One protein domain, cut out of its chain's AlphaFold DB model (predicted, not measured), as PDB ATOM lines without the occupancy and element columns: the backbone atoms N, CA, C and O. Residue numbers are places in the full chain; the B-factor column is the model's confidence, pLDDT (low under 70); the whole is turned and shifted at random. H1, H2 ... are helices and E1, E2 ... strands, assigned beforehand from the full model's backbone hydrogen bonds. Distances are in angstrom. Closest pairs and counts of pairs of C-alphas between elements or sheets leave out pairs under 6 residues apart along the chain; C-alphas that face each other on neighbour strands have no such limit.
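AT A GLANCE: This is residues 10 to 119 of the 367 residues of an uncharacterized protein of Gossypium trilobum (UniProt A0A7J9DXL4). Two longer helices, H4 and H6, cross as an X in the middle of the domain, with the short helices H2, H3 and H5 round them and a two-stranded hairpin, E1 and E2, beside the last residues of H4. H1 follows the hairpin, and a long stretch with no named element, residues 10 to 23, runs round the outside before E1. The printed part has 110 residues with two named strands and six named helices, in the order E1, E2, H1, H2, H3, H4, H5, H6; the sheet, E1 - E2, is antiparallel, and the class is mostly helix. The whole is compact, with a radius of gyration of the C-alphas of 14.0 A and spans of 41 by 37 by 23 A.

HOW THE PARTS SIT: E1, residues 24 to 28, and E2, residues 31 to 35, form an antiparallel hairpin, their directions at 143 degrees. N 26 and O 33 are 2.9 A apart and N 33 and O 26 are 2.8 A apart, both within hydrogen-bond range. H1, residues 37 to 40, comes closest to E1 at the C-alphas of Met 37 and Val 24, 5.7 A apart. The closest C-alphas of E2 and H4, residues 69 to 84, are those of His 33 and Met 84, 7.4 A apart. H6, residues 105 to 117, touches H4 at a steep tilt of 58 degrees, the same way; the closest C-alphas are those of Arg 76 and Ile 111, 6.7 A apart, and H4 touches H6 with residues 75 to 79 alone. H3, residues 57 to 60, touches H4 at residues 69 to 72 alone, closest at the C-alphas of Phe 59 and Pro 69, 5.5 A. H5, residues 93 to 96, touches H6 at residues 108 to 112 alone, closest at the C-alphas of Val 93 and Thr 109, 6.1 A. H2, residues 50 to 55, only just touches residues 110 to 114 of H6, with 3 pairs of C-alphas within 8 A, the closest being Val 55 and Phe 114 at 7.4 A. H1 and H6 are apart. Every O i to N i+4 pair is within hydrogen-bond range in H2, H4 and H6; H1, H3 and H5 are too short for such a pair.

IN THESE COORDINATES: E1 begins at C-alpha 24, (17.442, 2.202, -14.763), and is 12.5 A long; E2 is 13.0 A long. H4 runs 22.4 A from C-alpha 69 at (-2.650, 16.229, -23.726). H6 runs 17.9 A and ends at C-alpha 117, (1.433, -1.806, -14.433).

THE WHOLE: The C-alphas farthest apart, those of Arg 22 and Lys 63, are 41.0 A apart. The printed part has no cut and no long link between named elements. Mean pLDDT of the printed part is 84.3; residues 10 to 22 are under 70.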
ATOM      1  N   LYS A  10      -1.349  -2.310 -37.683       42.69
ATOM      2  CA  LYS A  10      -0.716  -0.974 -37.626       42.69
ATOM      3  C   LYS A  10      -1.106  -0.144 -36.396       42.69
ATOM      4  O   LYS A  10      -0.500   0.906 -36.155       42.69
ATOM      5  N   TYR A  11      -2.102  -0.588 -35.628       47.16
ATOM      6  CA  TYR A  11      -2.658   0.146 -34.485       47.16
ATOM      7  C   TYR A  11      -2.535  -0.594 -33.147       47.16
ATOM      8  O   TYR A  11      -2.555   0.058 -32.099       47.16
ATOM      9  N   VAL A  12      -2.357  -1.918 -33.165       47.25
ATOM     10  CA  VAL A  12      -1.991  -2.712 -31.985       47.25
ATOM     11  C   VAL A  12      -0.469  -2.694 -31.843       47.25
ATOM     12  O   VAL A  12       0.242  -3.189 -32.706       47.25
ATOM     13  N   ILE A  13       0.040  -2.106 -30.758       57.66
ATOM     14  CA  ILE A  13       1.478  -2.116 -30.457       57.66
ATOM     15  C   ILE A  13       1.726  -3.250 -29.469       57.66
ATOM     16  O   ILE A  13       1.139  -3.253 -28.387       57.66
ATOM     17  N   THR A  14       2.600  -4.189 -29.827       58.94
ATOM     18  CA  THR A  14       3.113  -5.190 -28.888       58.94
ATOM     19  C   THR A  14       3.859  -4.468 -27.759       58.94
ATOM     20  O   THR A  14       4.791  -3.717 -28.053       58.94
ATOM     21  N   PRO A  15       3.477  -4.651 -26.483       60.88
ATOM     22  CA  PRO A  15       4.221  -4.086 -25.360       60.88
ATOM     23  C   PRO A  15       5.686  -4.570 -25.385       60.88
ATOM     24  O   PRO A  15       5.891  -5.767 -25.605       60.88
ATOM     25  N   PRO A  16       6.699  -3.706 -25.162       63.78
ATOM     26  CA  PRO A  16       8.086  -4.153 -25.038       63.78
ATOM     27  C   PRO A  16       8.230  -5.255 -23.970       63.78
ATOM     28  O   PRO A  16       7.533  -5.219 -22.949       63.78
ATOM     29  N   PRO A  17       9.102  -6.256 -24.196       63.28
ATOM     30  CA  PRO A  17       9.200  -7.432 -23.338       63.28
ATOM     31  C   PRO A  17       9.664  -7.067 -21.924       63.28
ATOM     32  O   PRO A  17      10.506  -6.191 -21.730       63.28
ATOM     33  N   ILE A  18       9.152  -7.781 -20.918       63.47
ATOM     34  CA  ILE A  18       9.514  -7.554 -19.514       63.47
ATOM     35  C   ILE A  18      10.948  -8.045 -19.265       63.47
ATOM     36  O   ILE A  18      11.180  -9.197 -18.908       63.47
ATOM     37  N   MET A  19      11.918  -7.149 -19.450       59.56
ATOM     38  CA  MET A  19      13.326  -7.396 -19.122       59.56
ATOM     39  C   MET A  19      13.536  -7.483 -17.601       59.56
ATOM     40  O   MET A  19      13.065  -6.618 -16.855       59.56
ATOM     41  N   GLU A  20      14.277  -8.497 -17.142       55.19
ATOM     42  CA  GLU A  20      14.815  -8.539 -15.778       55.19
ATOM     43  C   GLU A  20      16.064  -7.653 -15.655       55.19
ATOM     44  O   GLU A  20      16.920  -7.646 -16.534       55.19
ATOM     45  N   GLY A  21      16.213  -6.956 -14.527       59.62
ATOM     46  CA  GLY A  21      17.393  -6.142 -14.238       59.62
ATOM     47  C   GLY A  21      17.327  -5.486 -12.860       59.62
ATOM     48  O   GLY A  21      16.397  -5.730 -12.087       59.62
ATOM     49  N   ARG A  22      18.309  -4.629 -12.546       64.38
ATOM     50  CA  ARG A  22      18.273  -3.780 -11.336       64.38
ATOM     51  C   ARG A  22      17.313  -2.585 -11.469       64.38
ATOM     52  O   ARG A  22      16.898  -2.043 -10.450       64.38
ATOM     53  N   GLY A  23      16.926  -2.243 -12.697       73.38
ATOM     54  CA  GLY A  23      16.220  -1.007 -13.031       73.38
ATOM     55  C   GLY A  23      17.193   0.094 -13.455       73.38
ATOM     56  O   GLY A  23      18.374   0.043 -13.115       73.38
ATOM     57  N   VAL A  24      16.689   1.063 -14.215       76.62
ATOM     58  CA  VAL A  24      17.442   2.202 -14.763       76.62
ATOM     59  C   VAL A  24      17.130   3.445 -13.937       76.62
ATOM     60  O   VAL A  24      16.004   3.619 -13.460       76.62
ATOM     61  N   VAL A  25      18.125   4.312 -13.766       80.44
ATOM     62  CA  VAL A  25      18.042   5.521 -12.943       80.44
ATOM     63  C   VAL A  25      17.896   6.743 -13.855       80.44
ATOM     64  O   VAL A  25      18.832   7.102 -14.557       80.44
ATOM     65  N   LYS A  26      16.731   7.403 -13.847       79.06
ATOM     66  CA  LYS A  26      16.480   8.652 -14.592       79.06
ATOM     67  C   LYS A  26      16.391   9.870 -13.666       79.06
ATOM     68  O   LYS A  26      16.053   9.747 -12.490       79.06
ATOM     69  N   ARG A  27      16.624  11.068 -14.215       78.00
ATOM     70  CA  ARG A  27      16.250  12.345 -13.577       78.00
ATOM     71  C   ARG A  27      14.784  12.684 -13.886       78.00
ATOM     72  O   ARG A  27      14.348  12.609 -15.033       78.00
ATOM     73  N   PHE A  28      14.033  13.080 -12.860       79.81
ATOM     74  CA  PHE A  28      12.662  13.589 -12.936       79.81
ATOM     75  C   PHE A  28      12.642  14.962 -12.247       79.81
ATOM     76  O   PHE A  28      12.477  15.083 -11.030       79.81
ATOM     77  N   GLY A  29      12.918  16.014 -13.024       77.88
ATOM     78  CA  GLY A  29      13.317  17.306 -12.462       77.88
ATOM     79  C   GLY A  29      14.613  17.162 -11.654       77.88
ATOM     80  O   GLY A  29      15.550  16.506 -12.102       77.88
ATOM     81  N   SER A  30      14.648  17.725 -10.444       74.12
ATOM     82  CA  SER A  30      15.775  17.579  -9.507       74.12
ATOM     83  C   SER A  30      15.801  16.249  -8.740       74.12
ATOM     84  O   SER A  30      16.764  15.986  -8.025       74.12
ATOM     85  N   ARG A  31      14.766  15.400  -8.851       78.00
ATOM     86  CA  ARG A  31      14.694  14.121  -8.128       78.00
ATOM     87  C   ARG A  31      15.180  12.954  -8.994       78.00
ATOM     88  O   ARG A  31      14.952  12.919 -10.201       78.00
ATOM     89  N   VAL A  32      15.791  11.960  -8.358       81.62
ATOM     90  CA  VAL A  32      16.136  10.665  -8.967       81.62
ATOM     91  C   VAL A  32      14.891   9.775  -9.039       81.62
ATOM     92  O   VAL A  32      14.139   9.719  -8.069       81.62
ATOM     93  N   HIS A  33      14.669   9.068 -10.153       87.31
ATOM     94  CA  HIS A  33      13.542   8.153 -10.386       87.31
ATOM     95  C   HIS A  33      14.039   6.818 -10.953       87.31
ATOM     96  O   HIS A  33      14.621   6.773 -12.034       87.31
ATOM     97  N   VAL A  34      13.798   5.720 -10.236       86.88
ATOM     98  CA  VAL A  34      14.160   4.363 -10.680       86.88
ATOM     99  C   VAL A  34      12.988   3.709 -11.414       86.88
ATOM    100  O   VAL A  34      11.884   3.631 -10.870       86.88
ATOM    101  N   LEU A  35      13.250   3.190 -12.615       86.12
ATOM    102  CA  LEU A  35      12.279   2.561 -13.515       86.12
ATOM    103  C   LEU A  35      12.686   1.117 -13.875       86.12
ATOM    104  O   LEU A  35      13.877   0.805 -13.897       86.12
ATOM    105  N   PRO A  36      11.741   0.234 -14.242       84.00
ATOM    106  CA  PRO A  36      12.055  -0.995 -14.974       84.00
ATOM    107  C   PRO A  36      12.721  -0.681 -16.322       84.00
ATOM    108  O   PRO A  36      12.350   0.300 -16.964       84.00
ATOM    109  N   MET A  37      13.643  -1.529 -16.798       78.62
ATOM    110  CA  MET A  37      14.374  -1.301 -18.063       78.62
ATOM    111  C   MET A  37      13.432  -1.062 -19.257       78.62
ATOM    112  O   MET A  37      13.529  -0.040 -19.929       78.62
ATOM    113  N   HIS A  38      12.432  -1.931 -19.428       78.38
ATOM    114  CA  HIS A  38      11.413  -1.858 -20.487       78.38
ATOM    115  C   HIS A  38      10.460  -0.648 -20.399       78.38
ATOM    116  O   HIS A  38       9.652  -0.433 -21.300       78.38
ATOM    117  N   SER A  39      10.512   0.119 -19.306       85.00
ATOM    118  CA  SER A  39       9.788   1.388 -19.142       85.00
ATOM    119  C   SER A  39      10.729   2.583 -19.257       85.00
ATOM    120  O   SER A  39      10.318   3.653 -19.697       85.00
ATOM    121  N   ALA A  40      11.997   2.411 -18.880       81.94
ATOM    122  CA  ALA A  40      13.022   3.435 -18.976       81.94
ATOM    123  C   ALA A  40      13.355   3.808 -20.425       81.94
ATOM    124  O   ALA A  40      13.640   4.972 -20.677       81.94
ATOM    125  N   GLU A  41      13.265   2.879 -21.375       78.12
ATOM    126  CA  GLU A  41      13.481   3.164 -22.800       78.12
ATOM    127  C   GLU A  41      12.567   4.302 -23.306       78.12
ATOM    128  O   GLU A  41      13.043   5.309 -23.824       78.12
ATOM    129  N   TRP A  42      11.252   4.197 -23.078       84.06
ATOM    130  CA  TRP A  42      10.259   5.087 -23.694       84.06
ATOM    131  C   TRP A  42       9.622   6.124 -22.755       84.06
ATOM    132  O   TRP A  42       9.039   7.096 -23.242       84.06
ATOM    133  N   PHE A  43       9.675   5.952 -21.428       89.81
ATOM    134  CA  PHE A  43       9.038   6.896 -20.501       89.81
ATOM    135  C   PHE A  43       9.866   8.179 -20.322       89.81
ATOM    136  O   PHE A  43      11.075   8.141 -20.059       89.81
ATOM    137  N   SER A  44       9.186   9.326 -20.409       87.88
ATOM    138  CA  SER A  44       9.757  10.663 -20.229       87.88
ATOM    139  C   SER A  44       8.751  11.614 -19.561       87.88
ATOM    140  O   SER A  44       7.583  11.640 -19.957       87.88
ATOM    141  N   PRO A  45       9.176  12.456 -18.596       88.56
ATOM    142  CA  PRO A  45       8.307  13.455 -17.972       88.56
ATOM    143  C   PRO A  45       7.865  14.571 -18.933       88.56
ATOM    144  O   PRO A  45       6.852  15.218 -18.661       88.56
ATOM    145  N   ALA A  46       8.594  14.795 -20.032       85.94
ATOM    146  CA  ALA A  46       8.390  15.922 -20.948       85.94
ATOM    147  C   ALA A  46       7.599  15.573 -22.224       85.94
ATOM    148  O   ALA A  46       7.037  16.463 -22.856       85.94
ATOM    149  N   THR A  47       7.539  14.296 -22.612       88.06
ATOM    150  CA  THR A  47       6.859  13.839 -23.839       88.06
ATOM    151  C   THR A  47       5.759  12.819 -23.524       88.06
ATOM    152  O   THR A  47       5.563  12.439 -22.369       88.06
ATOM    153  N   VAL A  48       5.002  12.404 -24.549       89.25
ATOM    154  CA  VAL A  48       3.968  11.359 -24.445       89.25
ATOM    155  C   VAL A  48       4.175  10.306 -25.530       89.25
ATOM    156  O   VAL A  48       4.030  10.593 -26.725       89.25
ATOM    157  N   HIS A  49       4.459   9.082 -25.101       88.31
ATOM    158  CA  HIS A  49       4.705   7.915 -25.932       88.31
ATOM    159  C   HIS A  49       3.408   7.292 -26.493       88.31
ATOM    160  O   HIS A  49       2.293   7.562 -26.039       88.31
ATOM    161  N   ARG A  50       3.525   6.428 -27.512       86.06
ATOM    162  CA  ARG A  50       2.375   5.821 -28.208       86.06
ATOM    163  C   ARG A  50       1.556   4.887 -27.306       86.06
ATOM    164  O   ARG A  50       0.333   4.881 -27.425       86.06
ATOM    165  N   LEU A  51       2.213   4.182 -26.380       87.25
ATOM    166  CA  LEU A  51       1.568   3.314 -25.382       87.25
ATOM    167  C   LEU A  51       0.617   4.094 -24.457       87.25
ATOM    168  O   LEU A  51      -0.482   3.637 -24.160       87.25
ATOM    169  N   GLU A  52       1.006   5.306 -24.051       90.69
ATOM    170  CA  GLU A  52       0.175   6.188 -23.222       90.69
ATOM    171  C   GLU A  52      -1.104   6.587 -23.972       90.69
ATOM    172  O   GLU A  52      -2.215   6.440 -23.459       90.69
ATOM    173  N   ARG A  53      -0.956   6.998 -25.241       88.19
ATOM    174  CA  ARG A  53      -2.080   7.398 -26.106       88.19
ATOM    175  C   ARG A  53      -3.084   6.270 -26.356       88.19
ATOM    176  O   ARG A  53      -4.267   6.556 -26.513       88.19
ATOM    177  N   GLN A  54      -2.641   5.012 -26.392       84.94
ATOM    178  CA  GLN A  54      -3.526   3.851 -26.554       84.94
ATOM    179  C   GLN A  54      -4.390   3.582 -25.315       84.94
ATOM    180  O   GLN A  54      -5.524   3.126 -25.459       84.94
ATOM    181  N   VAL A  55      -3.886   3.865 -24.109       84.62
ATOM    182  CA  VAL A  55      -4.582   3.539 -22.850       84.62
ATOM    183  C   VAL A  55      -5.519   4.660 -22.385       84.62
ATOM    184  O   VAL A  55      -6.525   4.383 -21.734       84.62
ATOM    185  N   VAL A  56      -5.255   5.913 -22.766       85.12
ATOM    186  CA  VAL A  56      -6.120   7.077 -22.476       85.12
ATOM    187  C   VAL A  56      -6.463   7.894 -23.743       85.12
ATOM    188  O   VAL A  56      -6.228   9.104 -23.797       85.12
ATOM    189  N   PRO A  57      -7.054   7.276 -24.786       86.94
ATOM    190  CA  PRO A  57      -7.205   7.890 -26.111       86.94
ATOM    191  C   PRO A  57      -8.111   9.130 -26.139       86.94
ATOM    192  O   PRO A  57      -8.008   9.938 -27.061       86.94
ATOM    193  N   LEU A  58      -8.973   9.322 -25.132       87.44
ATOM    194  CA  LEU A  58      -9.830  10.508 -25.016       87.44
ATOM    195  C   LEU A  58      -9.007  11.805 -24.964       87.44
ATOM    196  O   LEU A  58      -9.316  12.730 -25.716       87.44
ATOM    197  N   PHE A  59      -7.913  11.824 -24.190       89.38
ATOM    198  CA  PHE A  59      -7.022  12.984 -24.020       89.38
ATOM    199  C   PHE A  59      -6.250  13.372 -25.292       89.38
ATOM    200  O   PHE A  59      -5.712  14.472 -25.384       89.38
ATOM    201  N   PHE A  60      -6.212  12.484 -26.290       89.75
ATOM    202  CA  PHE A  60      -5.518  12.685 -27.568       89.75
ATOM    203  C   PHE A  60      -6.479  12.729 -28.762       89.75
ATOM    204  O   PHE A  60      -6.046  12.802 -29.909       89.75
ATOM    205  N   SER A  61      -7.788  12.684 -28.502       86.88
ATOM    206  CA  SER A  61      -8.823  12.638 -29.540       86.88
ATOM    207  C   SER A  61      -9.145  14.002 -30.157       86.88
ATOM    208  O   SER A  61      -9.743  14.046 -31.232       86.88
ATOM    209  N   GLY A  62      -8.827  15.100 -29.460       84.38
ATOM    210  CA  GLY A  62      -9.238  16.462 -29.823       84.38
ATOM    211  C   GLY A  62     -10.748  16.734 -29.713       84.38
ATOM    212  O   GLY A  62     -11.202  17.794 -30.131       84.38
ATOM    213  N   LYS A  63     -11.544  15.793 -29.178       81.50
ATOM    214  CA  LYS A  63     -13.022  15.860 -29.169       81.50
ATOM    215  C   LYS A  63     -13.632  16.495 -27.914       81.50
ATOM    216  O   LYS A  63     -14.830  16.756 -27.906       81.50
ATOM    217  N   SER A  64     -12.848  16.709 -26.858       83.19
ATOM    218  CA  SER A  64     -13.301  17.297 -25.592       83.19
ATOM    219  C   SER A  64     -12.320  18.383 -25.141       83.19
ATOM    220  O   SER A  64     -11.121  18.115 -25.124       83.19
ATOM    221  N   PRO A  65     -12.793  19.577 -24.732       81.31
ATOM    222  CA  PRO A  65     -11.932  20.623 -24.176       81.31
ATOM    223  C   PRO A  65     -11.451  20.313 -22.746       81.31
ATOM    224  O   PRO A  65     -10.589  21.011 -22.224       81.31
ATOM    225  N   GLU A  66     -12.007  19.286 -22.098       82.62
ATOM    226  CA  GLU A  66     -11.643  18.869 -20.736       82.62
ATOM    227  C   GLU A  66     -10.513  17.824 -20.736       82.62
ATOM    228  O   GLU A  66      -9.731  17.751 -19.787       82.62
ATOM    229  N   HIS A  67     -10.413  17.040 -21.815       88.62
ATOM    230  CA  HIS A  67      -9.476  15.929 -21.969       88.62
ATOM    231  C   HIS A  67      -8.420  16.316 -23.010       88.62
ATOM    232  O   HIS A  67      -8.546  15.992 -24.191       88.62
ATOM    233  N   THR A  68      -7.388  17.038 -22.566       91.69
ATOM    234  CA  THR A  68      -6.293  17.529 -23.421       91.69
ATOM    235  C   THR A  68      -4.954  16.854 -23.077       91.69
ATOM    236  O   THR A  68      -4.793  16.364 -21.951       91.69
ATOM    237  N   PRO A  69      -3.963  16.829 -23.989       92.25
ATOM    238  CA  PRO A  69      -2.650  16.229 -23.726       92.25
ATOM    239  C   PRO A  69      -1.958  16.804 -22.483       92.25
ATOM    240  O   PRO A  69      -1.325  16.071 -21.726       92.25
ATOM    241  N   GLU A  70      -2.124  18.102 -22.238       91.81
ATOM    242  CA  GLU A  70      -1.501  18.836 -21.134       91.81
ATOM    243  C   GLU A  70      -2.079  18.377 -19.790       91.81
ATOM    244  O   GLU A  70      -1.325  18.106 -18.858       91.81
ATOM    245  N   ARG A  71      -3.405  18.186 -19.715       92.38
ATOM    246  CA  ARG A  71      -4.089  17.640 -18.529       92.38
ATOM    247  C   ARG A  71      -3.697  16.198 -18.234       92.38
ATOM    248  O   ARG A  71      -3.602  15.819 -17.067       92.38
ATOM    249  N   TYR A  72      -3.438  15.397 -19.269       94.06
ATOM    250  CA  TYR A  72      -2.872  14.065 -19.078       94.06
ATOM    251  C   TYR A  72      -1.460  14.137 -18.482       94.06
ATOM    252  O   TYR A  72      -1.206  13.482 -17.472       94.06
ATOM    253  N   ILE A  73      -0.565  14.947 -19.062       93.31
ATOM    254  CA  ILE A  73       0.822  15.105 -18.591       93.31
ATOM    255  C   ILE A  73       0.850  15.629 -17.149       93.31
ATOM    256  O   ILE A  73       1.583  15.086 -16.325       93.31
ATOM    257  N   GLU A  74       0.026  16.628 -16.820       93.75
ATOM    258  CA  GLU A  74      -0.130  17.173 -15.467       93.75
ATOM    259  C   GLU A  74      -0.523  16.074 -14.467       93.75
ATOM    260  O   GLU A  74       0.192  15.841 -13.493       93.75
ATOM    261  N   CYS A  75      -1.600  15.333 -14.744       95.25
ATOM    262  CA  CYS A  75      -2.075  14.232 -13.901       95.25
ATOM    263  C   CYS A  75      -1.028  13.128 -13.724       95.25
ATOM    264  O   CYS A  75      -0.703  12.730 -12.602       95.25
ATOM    265  N   ARG A  76      -0.461  12.665 -14.840       95.88
ATOM    266  CA  ARG A  76       0.569  11.628 -14.890       95.88
ATOM    267  C   ARG A  76       1.785  12.021 -14.052       95.88
ATOM    268  O   ARG A  76       2.223  11.244 -13.206       95.88
ATOM    269  N   ASN A  77       2.307  13.227 -14.264       95.12
ATOM    270  CA  ASN A  77       3.502  13.705 -13.579       95.12
ATOM    271  C   ASN A  77       3.228  13.960 -12.086       95.12
ATOM    272  O   ASN A  77       4.070  13.611 -11.263       95.12
ATOM    273  N   GLN A  78       2.050  14.473 -11.715       95.31
ATOM    274  CA  GLN A  78       1.641  14.630 -10.311       95.31
ATOM    275  C   GLN A  78       1.567  13.284  -9.571       95.31
ATOM    276  O   GLN A  78       2.089  13.166  -8.464       95.31
ATOM    277  N   ILE A  79       0.994  12.239 -10.185       96.38
ATOM    278  CA  ILE A  79       0.960  10.882  -9.605       96.38
ATOM    279  C   ILE A  79       2.381  10.330  -9.397       96.38
ATOM    280  O   ILE A  79       2.651   9.694  -8.377       96.38
ATOM    281  N   VAL A  80       3.307  10.602 -10.326       95.44
ATOM    282  CA  VAL A  80       4.720  10.220 -10.169       95.44
ATOM    283  C   VAL A  80       5.375  10.995  -9.022       95.44
ATOM    284  O   VAL A  80       5.919  10.356  -8.125       95.44
ATOM    285  N   VAL A  81       5.248  12.326  -8.959       94.19
ATOM    286  CA  VAL A  81       5.763  13.139  -7.833       94.19
ATOM    287  C   VAL A  81       5.229  12.632  -6.488       94.19
ATOM    288  O   VAL A  81       6.003  12.464  -5.545       94.19
ATOM    289  N   LYS A  82       3.936  12.289  -6.421       94.81
ATOM    290  CA  LYS A  82       3.275  11.758  -5.221       94.81
ATOM    291  C   LYS A  82       3.839  10.412  -4.748       94.81
ATOM    292  O   LYS A  82       3.883  10.159  -3.545       94.81
ATOM    293  N   TYR A  83       4.279   9.555  -5.669       93.88
ATOM    294  CA  TYR A  83       5.042   8.341  -5.352       93.88
ATOM    295  C   TYR A  83       6.481   8.678  -4.925       93.88
ATOM    296  O   TYR A  83       6.990   8.119  -3.953       93.88
ATOM    297  N   MET A  84       7.120   9.637  -5.600       91.00
ATOM    298  CA  MET A  84       8.495  10.061  -5.323       91.00
ATOM    299  C   MET A  84       8.687  10.757  -3.967       91.00
ATOM    300  O   MET A  84       9.829  10.946  -3.559       91.00
ATOM    301  N   ASP A  85       7.620  11.145  -3.264       90.88
ATOM    302  CA  ASP A  85       7.701  11.635  -1.879       90.88
ATOM    303  C   ASP A  85       8.060  10.518  -0.875       90.88
ATOM    304  O   ASP A  85       8.622  10.795   0.183       90.88
ATOM    305  N   ASN A  86       7.755   9.248  -1.187       89.62
ATOM    306  CA  ASN A  86       8.248   8.082  -0.445       89.62
ATOM    307  C   ASN A  86       8.245   6.821  -1.339       89.62
ATOM    308  O   ASN A  86       7.316   6.014  -1.251       89.62
ATOM    309  N   PRO A  87       9.296   6.599  -2.153       88.50
ATOM    310  CA  PRO A  87       9.362   5.484  -3.103       88.50
ATOM    311  C   PRO A  87       9.321   4.085  -2.468       88.50
ATOM    312  O   PRO A  87       9.047   3.107  -3.158       88.50
ATOM    313  N   GLY A  88       9.600   3.969  -1.163       87.94
ATOM    314  CA  GLY A  88       9.491   2.713  -0.418       87.94
ATOM    315  C   GLY A  88       8.057   2.371   0.002       87.94
ATOM    316  O   GLY A  88       7.741   1.197   0.217       87.94
ATOM    317  N   LYS A  89       7.167   3.370   0.087       90.50
ATOM    318  CA  LYS A  89       5.742   3.187   0.386       90.50
ATOM    319  C   LYS A  89       4.964   2.989  -0.916       90.50
ATOM    320  O   LYS A  89       4.988   3.829  -1.809       90.50
ATOM    321  N   ARG A  90       4.180   1.912  -0.992       91.00
ATOM    322  CA  ARG A  90       3.199   1.725  -2.068       91.00
ATOM    323  C   ARG A  90       2.071   2.752  -1.926       91.00
ATOM    324  O   ARG A  90       1.427   2.810  -0.879       91.00
ATOM    325  N   ILE A  91       1.824   3.525  -2.981       94.75
ATOM    326  CA  ILE A  91       0.646   4.390  -3.118       94.75
ATOM    327  C   ILE A  91      -0.502   3.644  -3.810       94.75
ATOM    328  O   ILE A  91      -0.299   2.624  -4.479       94.75
ATOM    329  N   THR A  92      -1.715   4.161  -3.645       94.25
ATOM    330  CA  THR A  92      -2.975   3.648  -4.206       94.25
ATOM    331  C   THR A  92      -3.730   4.756  -4.948       94.25
ATOM    332  O   THR A  92      -3.415   5.932  -4.787       94.25
ATOM    333  N   VAL A  93      -4.776   4.408  -5.711       94.00
ATOM    334  CA  VAL A  93      -5.649   5.401  -6.377       94.00
ATOM    335  C   VAL A  93      -6.199   6.429  -5.373       94.00
ATOM    336  O   VAL A  93      -6.263   7.615  -5.681       94.00
ATOM    337  N   SER A  94      -6.536   5.994  -4.152       93.12
ATOM    338  CA  SER A  94      -7.001   6.860  -3.060       93.12
ATOM    339  C   SER A  94      -5.951   7.852  -2.545       93.12
ATOM    340  O   SER A  94      -6.332   8.949  -2.151       93.12
ATOM    341  N   ASP A  95      -4.647   7.541  -2.599       93.06
ATOM    342  CA  ASP A  95      -3.586   8.506  -2.242       93.06
ATOM    343  C   ASP A  95      -3.461   9.652  -3.280       93.06
ATOM    344  O   ASP A  95      -2.795  10.654  -3.006       93.06
ATOM    345  N   CYS A  96      -4.095   9.509  -4.455       93.75
ATOM    346  CA  CYS A  96      -4.079  10.467  -5.569       93.75
ATOM    347  C   CYS A  96      -5.441  11.147  -5.834       93.75
ATOM    348  O   CYS A  96      -5.554  11.951  -6.761       93.75
ATOM    349  N   GLN A  97      -6.490  10.846  -5.060       91.38
ATOM    350  CA  GLN A  97      -7.791  11.506  -5.215       91.38
ATOM    351  C   GLN A  97      -7.700  12.988  -4.828       91.38
ATOM    352  O   GLN A  97      -7.163  13.335  -3.780       91.38
ATOM    353  N   GLY A  98      -8.215  13.869  -5.693       84.81
ATOM    354  CA  GLY A  98      -8.121  15.324  -5.515       84.81
ATOM    355  C   GLY A  98      -6.737  15.929  -5.788       84.81
ATOM    356  O   GLY A  98      -6.537  17.102  -5.496       84.81
ATOM    357  N   LEU A  99      -5.788  15.163  -6.344       85.19
ATOM    358  CA  LEU A  99      -4.428  15.639  -6.636       85.19
ATOM    359  C   LEU A  99      -4.362  16.614  -7.831       85.19
ATOM    360  O   LEU A  99      -3.481  17.468  -7.870       85.19
ATOM    361  N   VAL A 100      -5.292  16.503  -8.788       84.19
ATOM    362  CA  VAL A 100      -5.450  17.426  -9.928       84.19
ATOM    363  C   VAL A 100      -6.927  17.766 -10.112       84.19
ATOM    364  O   VAL A 100      -7.786  16.882 -10.139       84.19
ATOM    365  N   ASN A 101      -7.231  19.058 -10.245       81.50
ATOM    366  CA  ASN A 101      -8.602  19.548 -10.369       81.50
ATOM    367  C   ASN A 101      -9.170  19.296 -11.775       81.50
ATOM    368  O   ASN A 101      -8.516  19.554 -12.782       81.50
ATOM    369  N   GLY A 102     -10.436  18.875 -11.846       78.38
ATOM    370  CA  GLY A 102     -11.161  18.733 -13.114       78.38
ATOM    371  C   GLY A 102     -10.868  17.451 -13.900       78.38
ATOM    372  O   GLY A 102     -11.225  17.380 -15.071       78.38
ATOM    373  N   ILE A 103     -10.253  16.441 -13.278       86.00
ATOM    374  CA  ILE A 103     -10.117  15.090 -13.844       86.00
ATOM    375  C   ILE A 103     -11.074  14.145 -13.116       86.00
ATOM    376  O   ILE A 103     -11.200  14.181 -11.891       86.00
ATOM    377  N   ASN A 104     -11.783  13.312 -13.879       89.44
ATOM    378  CA  ASN A 104     -12.757  12.373 -13.334       89.44
ATOM    379  C   ASN A 104     -12.071  11.144 -12.689       89.44
ATOM    380  O   ASN A 104     -10.935  10.789 -13.012       89.44
ATOM    381  N   ASN A 105     -12.775  10.467 -11.776       89.69
ATOM    382  CA  ASN A 105     -12.218   9.333 -11.028       89.69
ATOM    383  C   ASN A 105     -11.905   8.102 -11.901       89.69
ATOM    384  O   ASN A 105     -11.045   7.302 -11.523       89.69
ATOM    385  N   GLU A 106     -12.565   7.927 -13.050       89.88
ATOM    386  CA  GLU A 106     -12.289   6.801 -13.948       89.88
ATOM    387  C   GLU A 106     -10.965   6.988 -14.681       89.88
ATOM    388  O   GLU A 106     -10.146   6.071 -14.700       89.88
ATOM    389  N   ASP A 107     -10.714   8.179 -15.226       91.00
ATOM    390  CA  ASP A 107      -9.447   8.506 -15.873       91.00
ATOM    391  C   ASP A 107      -8.298   8.571 -14.870       91.00
ATOM    392  O   ASP A 107      -7.244   8.005 -15.142       91.00
ATOM    393  N   LEU A 108      -8.506   9.118 -13.666       93.19
ATOM    394  CA  LEU A 108      -7.526   9.004 -12.579       93.19
ATOM    395  C   LEU A 108      -7.165   7.532 -12.303       93.19
ATOM    396  O   LEU A 108      -5.988   7.185 -12.207       93.19
ATOM    397  N   THR A 109      -8.165   6.647 -12.238       91.75
ATOM    398  CA  THR A 109      -7.955   5.201 -12.046       91.75
ATOM    399  C   THR A 109      -7.234   4.558 -13.236       91.75
ATOM    400  O   THR A 109      -6.364   3.711 -13.041       91.75
ATOM    401  N   ARG A 110      -7.564   4.962 -14.469       92.31
ATOM    402  CA  ARG A 110      -6.986   4.462 -15.728       92.31
ATOM    403  C   ARG A 110      -5.510   4.857 -15.863       92.31
ATOM    404  O   ARG A 110      -4.674   3.991 -16.114       92.31
ATOM    405  N   ILE A 111      -5.184   6.123 -15.589       94.56
ATOM    406  CA  ILE A 111      -3.817   6.666 -15.550       94.56
ATOM    407  C   ILE A 111      -3.012   5.987 -14.432       94.56
ATOM    408  O   ILE A 111      -1.920   5.482 -14.680       94.56
ATOM    409  N   PHE A 112      -3.562   5.892 -13.217       94.75
ATOM    410  CA  PHE A 112      -2.892   5.224 -12.098       94.75
ATOM    411  C   PHE A 112      -2.586   3.748 -12.404       94.75
ATOM    412  O   PHE A 112      -1.463   3.289 -12.191       94.75
ATOM    413  N   ARG A 113      -3.566   2.993 -12.929       92.00
ATOM    414  CA  ARG A 113      -3.383   1.575 -13.292       92.00
ATOM    415  C   ARG A 113      -2.304   1.389 -14.357       92.00
ATOM    416  O   ARG A 113      -1.538   0.437 -14.256       92.00
ATOM    417  N   PHE A 114      -2.233   2.283 -15.343       92.69
ATOM    418  CA  PHE A 114      -1.174   2.280 -16.353       92.69
ATOM    419  C   PHE A 114       0.214   2.453 -15.716       92.69
ATOM    420  O   PHE A 114       1.111   1.649 -15.971       92.69
ATOM    421  N   LEU A 115       0.371   3.445 -14.834       94.44
ATOM    422  CA  LEU A 115       1.648   3.740 -14.178       94.44
ATOM    423  C   LEU A 115       2.105   2.621 -13.219       94.44
ATOM    424  O   LEU A 115       3.299   2.336 -13.159       94.44
ATOM    425  N   ASP A 116       1.189   1.968 -12.492       92.00
ATOM    426  CA  ASP A 116       1.509   0.827 -11.609       92.00
ATOM    427  C   ASP A 116       1.796  -0.470 -12.388       92.00
ATOM    428  O   ASP A 116       2.594  -1.292 -11.942       92.00
ATOM    429  N   HIS A 117       1.169  -0.662 -13.555       88.00
ATOM    430  CA  HIS A 117       1.433  -1.806 -14.433       88.00
ATOM    431  C   HIS A 117       2.843  -1.733 -15.035       88.00
ATOM    432  O   HIS A 117       3.607  -2.690 -14.926       88.00
ATOM    433  N   TRP A 118       3.214  -0.571 -15.577       88.38
ATOM    434  CA  TRP A 118       4.539  -0.306 -16.150       88.38
ATOM    435  C   TRP A 118       5.639  -0.033 -15.108       88.38
ATOM    436  O   TRP A 118       6.762   0.305 -15.477       88.38
ATOM    437  N   GLY A 119       5.349  -0.134 -13.806       88.94
ATOM    438  CA  GLY A 119       6.320   0.148 -12.741       88.94
ATOM    439  C   GLY A 119       6.870   1.581 -12.749       88.94
ATOM    440  O   GLY A 119       7.934   1.838 -12.195       88.94
TER     441      GLY A 119